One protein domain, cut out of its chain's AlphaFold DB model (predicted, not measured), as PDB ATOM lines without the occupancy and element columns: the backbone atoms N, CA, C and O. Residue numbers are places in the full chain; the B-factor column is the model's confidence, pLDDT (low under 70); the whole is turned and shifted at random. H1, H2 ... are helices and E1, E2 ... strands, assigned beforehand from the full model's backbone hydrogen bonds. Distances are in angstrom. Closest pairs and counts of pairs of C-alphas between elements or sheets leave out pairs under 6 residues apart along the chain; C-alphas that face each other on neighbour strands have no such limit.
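AT A GLANCE: This is residues 16 to 77 of the 921 residues of the protein "Protein MAATS1" of Folsomia candida (UniProt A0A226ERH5). Look for a flat, open L: the helix H2 makes one limb, and from its end the hairpin of E1 and E2 makes the other, with the short helix H1 in the angle between them. A long loop, residues 54 to 67, joins the two strands at the far end of the hairpin, and residues 74 to 77 lead away from the end of E2. The printed part has 62 residues with two named helices and two named strands, in the order H1, H2, E1, E2; the sheet is E1 - E2, antiparallel. The class is mixed, helices and strands, and under half of the residues, 29 of 62, are in named elements. The whole is loose, with a radius of gyration of the C-alphas of 13.9 A, and spans 37 by 35 by 14 A.

IN THESE COORDINATES: Start at Ser 16 and go on to C-alpha 20 at (122.874, 29.596, 290.362), where H1 begins; it covers residues 20 to 23. Next find C-alpha 32 at (117.829, 38.107, 301.739); from there H2 runs through residues 32 to 44, 18.3 A from first to last C-alpha. E1 follows as residues 48 to 53, 16.0 A long. E2 is residues 68 to 73, 15.2 A long, and ends with C-alpha 73 at (129.230, 33.921, 278.854).

HOW THE PARTS SIT: Begin with the hairpin of E1 and E2, antiparallel neighbours with 145 degrees between their directions. The C-alphas of Leu 51 and Pro 70 face each other at 4.3 A. Look there for N 52 and O 69 at 2.8 A and N 50 and O 71 at 2.9 A, both within hydrogen-bond range. H1 and E2 have 3 pairs of C-alphas within 8 A, the closest being those of Tyr 23 and Pro 70, 7.2 A apart. H1 and H2 are near each other, their closest C-alphas 8.1 A apart. H1 is apart from E1, and H2 is apart from E2. In H2 every O i to N i+4 pair is within hydrogen-bond range; H1 is too short for such a pair, and its one O i to N i+3 pair is within range.

THE WHOLE: The two C-alphas farthest apart are those of Leu 62 and Pro 77, at 39.6 A. The printed part has no cut. The link from H2 to E1 is tight, that from H1 to H2 short, and that from E1 to E2 long, with 14 residues. In this predicted model the mean pLDDT of the printed part is 71.4; look for values under 70 at 24 residues, among them residues 58 to 66 and 70 to 77.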
ATOM      1  N   SER A  16     128.723  25.257 294.088       66.50
ATOM      2  CA  SER A  16     127.778  26.142 293.402       66.50
ATOM      3  C   SER A  16     128.443  26.840 292.216       66.50
ATOM      4  O   SER A  16     129.650  27.119 292.226       66.50
ATOM      5  N   ARG A  17     127.664  27.110 291.166       72.62
ATOM      6  CA  ARG A  17     128.085  27.920 290.018       72.62
ATOM      7  C   ARG A  17     127.734  29.384 290.296       72.62
ATOM      8  O   ARG A  17     126.746  29.679 290.974       72.62
ATOM      9  N   PRO A  18     128.519  30.335 289.768       76.56
ATOM     10  CA  PRO A  18     128.170  31.741 289.890       76.56
ATOM     11  C   PRO A  18     126.796  31.994 289.264       76.56
ATOM     12  O   PRO A  18     126.541  31.572 288.138       76.56
ATOM     13  N   HIS A  19     125.939  32.711 289.997       80.12
ATOM     14  CA  HIS A  19     124.562  33.024 289.605       80.12
ATOM     15  C   HIS A  19     123.592  31.822 289.552       80.12
ATOM     16  O   HIS A  19     122.600  31.897 288.833       80.12
ATOM     17  N   ASP A  20     123.804  30.747 290.323       80.50
ATOM     18  CA  ASP A  20     122.874  29.596 290.362       80.50
ATOM     19  C   ASP A  20     121.417  29.997 290.662       80.50
ATOM     20  O   ASP A  20     120.498  29.502 290.008       80.50
ATOM     21  N   PHE A  21     121.202  30.996 291.527       79.25
ATOM     22  CA  PHE A  21     119.878  31.566 291.816       79.25
ATOM     23  C   PHE A  21     119.140  32.166 290.599       79.25
ATOM     24  O   PHE A  21     117.954  32.474 290.698       79.25
ATOM     25  N   LEU A  22     119.813  32.389 289.460       76.19
ATOM     26  CA  LEU A  22     119.199  32.884 288.217       76.19
ATOM     27  C   LEU A  22     118.758  31.756 287.273       76.19
ATOM     28  O   LEU A  22     117.865  31.977 286.450       76.19
ATOM     29  N   TYR A  23     119.382  30.577 287.356       68.38
ATOM     30  CA  TYR A  23     119.221  29.506 286.366       68.38
ATOM     31  C   TYR A  23     118.548  28.254 286.919       68.38
ATOM     32  O   TYR A  23     117.880  27.562 286.153       68.38
ATOM     33  N   ASP A  24     118.714  27.965 288.210       75.50
ATOM     34  CA  ASP A  24     118.155  26.774 288.840       75.50
ATOM     35  C   ASP A  24     116.820  27.110 289.535       75.50
ATOM     36  O   ASP A  24     116.802  27.861 290.514       75.50
ATOM     37  N   PRO A  25     115.678  26.589 289.040       70.44
ATOM     38  CA  PRO A  25     114.369  26.833 289.644       70.44
ATOM     39  C   PRO A  25     114.220  26.210 291.039       70.44
ATOM     40  O   PRO A  25     113.327  26.616 291.780       70.44
ATOM     41  N   ASN A  26     115.088  25.263 291.408       74.31
ATOM     42  CA  ASN A  26     115.073  24.599 292.712       74.31
ATOM     43  C   ASN A  26     116.006  25.274 293.730       74.31
ATOM     44  O   ASN A  26     116.130  24.804 294.864       74.31
ATOM     45  N   TYR A  27     116.666  26.370 293.349       76.69
ATOM     46  CA  TYR A  27     117.589  27.089 294.215       76.69
ATOM     47  C   TYR A  27     116.833  27.984 295.204       76.69
ATOM     48  O   TYR A  27     116.261  29.012 294.836       76.69
ATOM     49  N   ILE A  28     116.836  27.598 296.480       75.38
ATOM     50  CA  ILE A  28     116.113  28.291 297.553       75.38
ATOM     51  C   ILE A  28     117.126  28.840 298.562       75.38
ATOM     52  O   ILE A  28     117.951  28.092 299.082       75.38
ATOM     53  N   MET A  29     117.034  30.138 298.871       80.06
ATOM     54  CA  MET A  29     117.841  30.786 299.911       80.06
ATOM     55  C   MET A  29     116.990  31.114 301.145       80.06
ATOM     56  O   MET A  29     115.884  31.635 300.992       80.06
ATOM     57  N   PRO A  30     117.499  30.878 302.367       80.56
ATOM     58  CA  PRO A  30     116.746  31.106 303.600       80.56
ATOM     59  C   PRO A  30     116.583  32.594 303.954       80.56
ATOM     60  O   PRO A  30     115.638  32.948 304.655       80.56
ATOM     61  N   SER A  31     117.480  33.476 303.495       86.19
ATOM     62  CA  SER A  31     117.455  34.903 303.836       86.19
ATOM     63  C   SER A  31     117.880  35.810 302.674       86.19
ATOM     64  O   SER A  31     118.638  35.421 301.782       86.19
ATOM     65  N   ARG A  32     117.425  37.072 302.708       79.81
ATOM     66  CA  ARG A  32     117.829  38.107 301.739       79.81
ATOM     67  C   ARG A  32     119.321  38.436 301.835       79.81
ATOM     68  O   ARG A  32     119.933  38.776 300.828       79.81
ATOM     69  N   GLU A  33     119.906  38.349 303.026       84.38
ATOM     70  CA  GLU A  33     121.337  38.600 303.221       84.38
ATOM     71  C   GLU A  33     122.188  37.541 302.520       84.38
ATOM     72  O   GLU A  33     123.188  37.880 301.887       84.38
ATOM     73  N   ASP A  34     121.762  36.279 302.562       82.50
ATOM     74  CA  ASP A  34     122.476  35.184 301.903       82.50
ATOM     75  C   ASP A  34     122.329  35.246 300.379       82.50
ATOM     76  O   ASP A  34     123.309  35.038 299.666       82.50
ATOM     77  N   PHE A  35     121.170  35.686 299.876       86.06
ATOM     78  CA  PHE A  35     121.011  36.043 298.463       86.06
ATOM     79  C   PHE A  35     121.996  37.143 298.031       86.06
ATOM     80  O   PHE A  35     122.653  37.017 297.000       86.06
ATOM     81  N   MET A  36     122.143  38.217 298.817       83.50
ATOM     82  CA  MET A  36     123.057  39.318 298.477       83.50
ATOM     83  C   MET A  36     124.530  38.893 298.539       83.50
ATOM     84  O   MET A  36     125.327  39.347 297.715       83.50
ATOM     85  N   LYS A  37     124.901  38.010 299.476       83.12
ATOM     86  CA  LYS A  37     126.251  37.428 299.551       83.12
ATOM     87  C   LYS A  37     126.564  36.588 298.315       83.12
ATOM     88  O   LYS A  37     127.641  36.748 297.739       83.12
ATOM     89  N   ASP A  38     125.629  35.746 297.883       82.56
ATOM     90  CA  ASP A  38     125.835  34.864 296.732       82.56
ATOM     91  C   ASP A  38     125.768  35.629 295.396       82.56
ATOM     92  O   ASP A  38     126.588  35.418 294.501       82.56
ATOM     93  N   ALA A  39     124.906  36.649 295.300       82.69
ATOM     94  CA  ALA A  39     124.907  37.605 294.192       82.69
ATOM     95  C   ALA A  39     126.229  38.385 294.098       82.69
ATOM     96  O   ALA A  39     126.777  38.543 293.004       82.69
ATOM     97  N   ALA A  40     126.786  38.825 295.232       81.06
ATOM     98  CA  ALA A  40     128.093  39.478 295.273       81.06
ATOM     99  C   ALA A  40     129.236  38.519 294.895       81.06
ATOM    100  O   ALA A  40     130.187  38.940 294.234       81.06
ATOM    101  N   SER A  41     129.144  37.241 295.278       80.19
ATOM    102  CA  SER A  41     130.077  36.185 294.857       80.19
ATOM    103  C   SER A  41     130.028  35.965 293.337       80.19
ATOM    104  O   SER A  41     131.067  35.973 292.673       80.19
ATOM    105  N   GLY A  42     128.822  35.901 292.760       76.69
ATOM    106  CA  GLY A  42     128.604  35.818 291.312       76.69
ATOM    107  C   GLY A  42     129.212  36.999 290.552       76.69
ATOM    108  O   GLY A  42     129.988  36.795 289.621       76.69
ATOM    109  N   ILE A  43     128.980  38.233 291.012       77.00
ATOM    110  CA  ILE A  43     129.569  39.442 290.403       77.00
ATOM    111  C   ILE A  43     131.106  39.413 290.465       77.00
ATOM    112  O   ILE A  43     131.775  39.758 289.489       77.00
ATOM    113  N   LYS A  44     131.686  38.963 291.586       74.88
ATOM    114  CA  LYS A  44     133.146  38.848 291.761       74.88
ATOM    115  C   LYS A  44     133.781  37.767 290.882       74.88
ATOM    116  O   LYS A  44     134.960  37.885 290.565       74.88
ATOM    117  N   SER A  45     133.020  36.753 290.463       71.19
ATOM    118  CA  SER A  45     133.505  35.684 289.575       71.19
ATOM    119  C   SER A  45     133.816  36.161 288.145       71.19
ATOM    120  O   SER A  45     134.448  35.435 287.382       71.19
ATOM    121  N   GLY A  46     133.378  37.370 287.764       66.50
ATOM    122  CA  GLY A  46     133.598  37.941 286.430       66.50
ATOM    123  C   GLY A  46     132.725  37.336 285.323       66.50
ATOM    124  O   GLY A  46     132.838  37.747 284.165       66.50
ATOM    125  N   ALA A  47     131.837  36.393 285.656       67.19
ATOM    126  CA  ALA A  47     130.905  35.793 284.714       67.19
ATOM    127  C   ALA A  47     129.832  36.813 284.288       67.19
ATOM    128  O   ALA A  47     129.105  37.359 285.117       67.19
ATOM    129  N   ARG A  48     129.729  37.099 282.982       65.94
ATOM    130  CA  ARG A  48     128.732  38.044 282.456       65.94
ATOM    131  C   ARG A  48     127.462  37.301 282.062       65.94
ATOM    132  O   ARG A  48     127.502  36.404 281.216       65.94
ATOM    133  N   VAL A  49     126.339  37.723 282.639       70.69
ATOM    134  CA  VAL A  49     125.001  37.253 282.271       70.69
ATOM    135  C   VAL A  49     124.581  37.932 280.967       70.69
ATOM    136  O   VAL A  49     124.497  39.159 280.905       70.69
ATOM    137  N   LYS A  50     124.311  37.150 279.920       71.19
ATOM    138  CA  LYS A  50     123.644  37.627 278.701       71.19
ATOM    139  C   LYS A  50     122.223  37.089 278.663       71.19
ATOM    140  O   LYS A  50     121.976  35.945 279.016       71.19
ATOM    141  N   LEU A  51     121.280  37.917 278.241       75.88
ATOM    142  CA  LEU A  51     119.895  37.510 278.038       75.88
ATOM    143  C   LEU A  51     119.765  36.917 276.633       75.88
ATOM    144  O   LEU A  51     119.960  37.630 275.649       75.88
ATOM    145  N   LYS A  52     119.471  35.618 276.536       72.12
ATOM    146  CA  LYS A  52     119.231  34.936 275.264       72.12
ATOM    147  C   LYS A  52     117.719  34.792 275.055       72.12
ATOM    148  O   LYS A  52     117.053  34.228 275.923       72.12
ATOM    149  N   PRO A  53     117.149  35.286 273.945       74.56
ATOM    150  CA  PRO A  53     115.754  35.006 273.631       74.56
ATOM    151  C   PRO A  53     115.571  33.499 273.405       74.56
ATOM    152  O   PRO A  53     116.387  32.859 272.736       74.56
ATOM    153  N   VAL A  54     114.514  32.930 273.983       74.38
ATOM    154  CA  VAL A  54     114.109  31.545 273.727       74.38
ATOM    155  C   VAL A  54     113.226  31.585 272.490       74.38
ATOM    156  O   VAL A  54     112.075  31.993 272.561       74.38
ATOM    157  N   TYR A  55     113.794  31.243 271.332       65.56
ATOM    158  CA  TYR A  55     113.137  31.439 270.033       65.56
ATOM    159  C   TYR A  55     111.805  30.689 269.886       65.56
ATOM    160  O   TYR A  55     110.946  31.132 269.132       65.56
ATOM    161  N   GLU A  56     111.614  29.602 270.631       66.62
ATOM    162  CA  GLU A  56     110.390  28.792 270.615       66.62
ATOM    163  C   GLU A  56     109.218  29.483 271.329       66.62
ATOM    164  O   GLU A  56     108.097  29.471 270.833       66.62
ATOM    165  N   SER A  57     109.481  30.158 272.452       76.44
ATOM    166  CA  SER A  57     108.477  30.859 273.265       76.44
ATOM    167  C   SER A  57     108.496  32.378 273.077       76.44
ATOM    168  O   SER A  57     107.737  33.097 273.722       76.44
ATOM    169  N   PHE A  58     109.350  32.915 272.200       65.25
ATOM    170  CA  PHE A  58     109.554  34.362 272.054       65.25
ATOM    171  C   PHE A  58     108.263  35.121 271.706       65.25
ATOM    172  O   PHE A  58     108.068  36.251 272.160       65.25
ATOM    173  N   PHE A  59     107.371  34.478 270.946       66.12
ATOM    174  CA  PHE A  59     106.080  35.020 270.521       66.12
ATOM    175  C   PHE A  59     104.880  34.436 271.286       66.12
ATOM    176  O   PHE A  59     103.748  34.778 270.958       66.12
ATOM    177  N   SER A  60     105.085  33.581 272.298       69.56
ATOM    178  CA  SER A  60     103.962  33.027 273.062       69.56
ATOM    179  C   SER A  60     103.389  34.069 274.034       69.56
ATOM    180  O   SER A  60     104.115  34.777 274.740       69.56
ATOM    181  N   GLU A  61     102.061  34.212 274.058       63.44
ATOM    182  CA  GLU A  61     101.333  35.115 274.972       63.44
ATOM    183  C   GLU A  61     101.089  34.501 276.363       63.44
ATOM    184  O   GLU A  61     100.690  35.197 277.299       63.44
ATOM    185  N   LEU A  62     101.388  33.208 276.516       67.31
ATOM    186  CA  LEU A  62     101.273  32.458 277.762       67.31
ATOM    187  C   LEU A  62     102.270  32.972 278.810       67.31
ATOM    188  O   LEU A  62     103.478  33.007 278.588       67.31
ATOM    189  N   LYS A  63     101.765  33.337 279.996       55.09
ATOM    190  CA  LYS A  63     102.583  33.849 281.115       55.09
ATOM    191  C   LYS A  63     103.538  32.810 281.715       55.09
ATOM    192  O   LYS A  63     104.460  33.187 282.433       55.09
ATOM    193  N   THR A  64     103.296  31.527 281.466       63.06
ATOM    194  CA  THR A  64     104.096  30.406 281.977       63.06
ATOM    195  C   THR A  64     105.410  30.224 281.225       63.06
ATOM    196  O   THR A  64     106.386  29.765 281.818       63.06
ATOM    197  N   ASP A  65     105.474  30.646 279.961       65.38
ATOM    198  CA  ASP A  65     106.647  30.421 279.125       65.38
ATOM    199  C   ASP A  65     107.616  31.602 279.205       65.38
ATOM    200  O   ASP A  65     107.276  32.769 278.987       65.38
ATOM    201  N   ARG A  66     108.881  31.309 279.510       64.44
ATOM    202  CA  ARG A  66     109.924  32.337 279.575       64.44
ATOM    203  C   ARG A  66     110.379  32.697 278.162       64.44
ATOM    204  O   ARG A  66     111.017  31.887 277.503       64.44
ATOM    205  N   ARG A  67     110.120  33.936 277.728       75.06
ATOM    206  CA  ARG A  67     110.562  34.476 276.419       75.06
ATOM    207  C   ARG A  67     112.071  34.710 276.328       75.06
ATOM    208  O   ARG A  67     112.644  34.791 275.244       75.06
ATOM    209  N   ILE A  68     112.715  34.886 277.479       74.69
ATOM    210  CA  ILE A  68     114.131  35.222 277.600       74.69
ATOM    211  C   ILE A  68     114.728  34.346 278.696       74.69
ATOM    212  O   ILE A  68     114.238  34.335 279.827       74.69
ATOM    213  N   GLN A  69     115.806  33.640 278.366       75.31
ATOM    214  CA  GLN A  69     116.592  32.854 279.302       75.31
ATOM    215  C   GLN A  69     117.947  33.540 279.510       75.31
ATOM    216  O   GLN A  69     118.677  33.775 278.543       75.31
ATOM    217  N   PRO A  70     118.324  33.892 280.749       67.06
ATOM    218  CA  PRO A  70     119.678  34.350 281.007       67.06
ATOM    219  C   PRO A  70     120.653  33.183 280.737       67.06
ATOM    220  O   PRO A  70     120.351  32.030 281.038       67.06
ATOM    221  N   CYS A  71     121.840  33.460 280.205       66.12
ATOM    222  CA  CYS A  71     122.930  32.500 280.035       66.12
ATOM    223  C   CYS A  71     124.268  33.118 280.471       66.12
ATOM    224  O   CYS A  71     124.457  34.336 280.414       66.12
ATOM    225  N   LEU A  72     125.198  32.282 280.931       63.66
ATOM    226  CA  LEU A  72     126.549  32.715 281.287       63.66
ATOM    227  C   LEU A  72     127.419  32.758 280.030       63.66
ATOM    228  O   LEU A  72     127.487  31.784 279.281       63.66
ATOM    229  N   THR A  73     128.128  33.867 279.822       54.56
ATOM    230  CA  THR A  73     129.230  33.921 278.854       54.56
ATOM    231  C   THR A  73     130.557  33.995 279.589       54.56
ATOM    232  O   THR A  73     130.810  34.933 280.345       54.56
ATOM    233  N   ILE A  74     131.400  32.986 279.366       51.94
ATOM    234  CA  ILE A  74     132.806  33.013 279.771       51.94
ATOM    235  C   ILE A  74     133.524  33.937 278.774       51.94
ATOM    236  O   ILE A  74     133.326  33.767 277.566       51.94
ATOM    237  N   PRO A  75     134.319  34.927 279.218       44.78
ATOM    238  CA  PRO A  75     135.125  35.719 278.299       44.78
ATOM    239  C   PRO A  75     136.123  34.795 277.590       44.78
ATOM    240  O   PRO A  75     136.964  34.171 278.234       44.78
ATOM    241  N   GLN A  76     136.011  34.679 276.266       45.16
ATOM    242  CA  GLN A  76     137.053  34.041 275.467       45.16
ATOM    243  C   GLN A  76     138.290  34.955 275.445       45.16
ATOM    244  O   GLN A  76     138.132  36.178 275.384       45.16
ATOM    245  N   PRO A  77     139.516  34.405 275.521       39.41
ATOM    246  CA  PRO A  77     140.724  35.202 275.361       39.41
ATOM    247  C   PRO A  77     140.755  35.830 273.961       39.41
ATOM    248  O   PRO A  77     140.366  35.205 272.978       39.41
TER     249      PRO A  77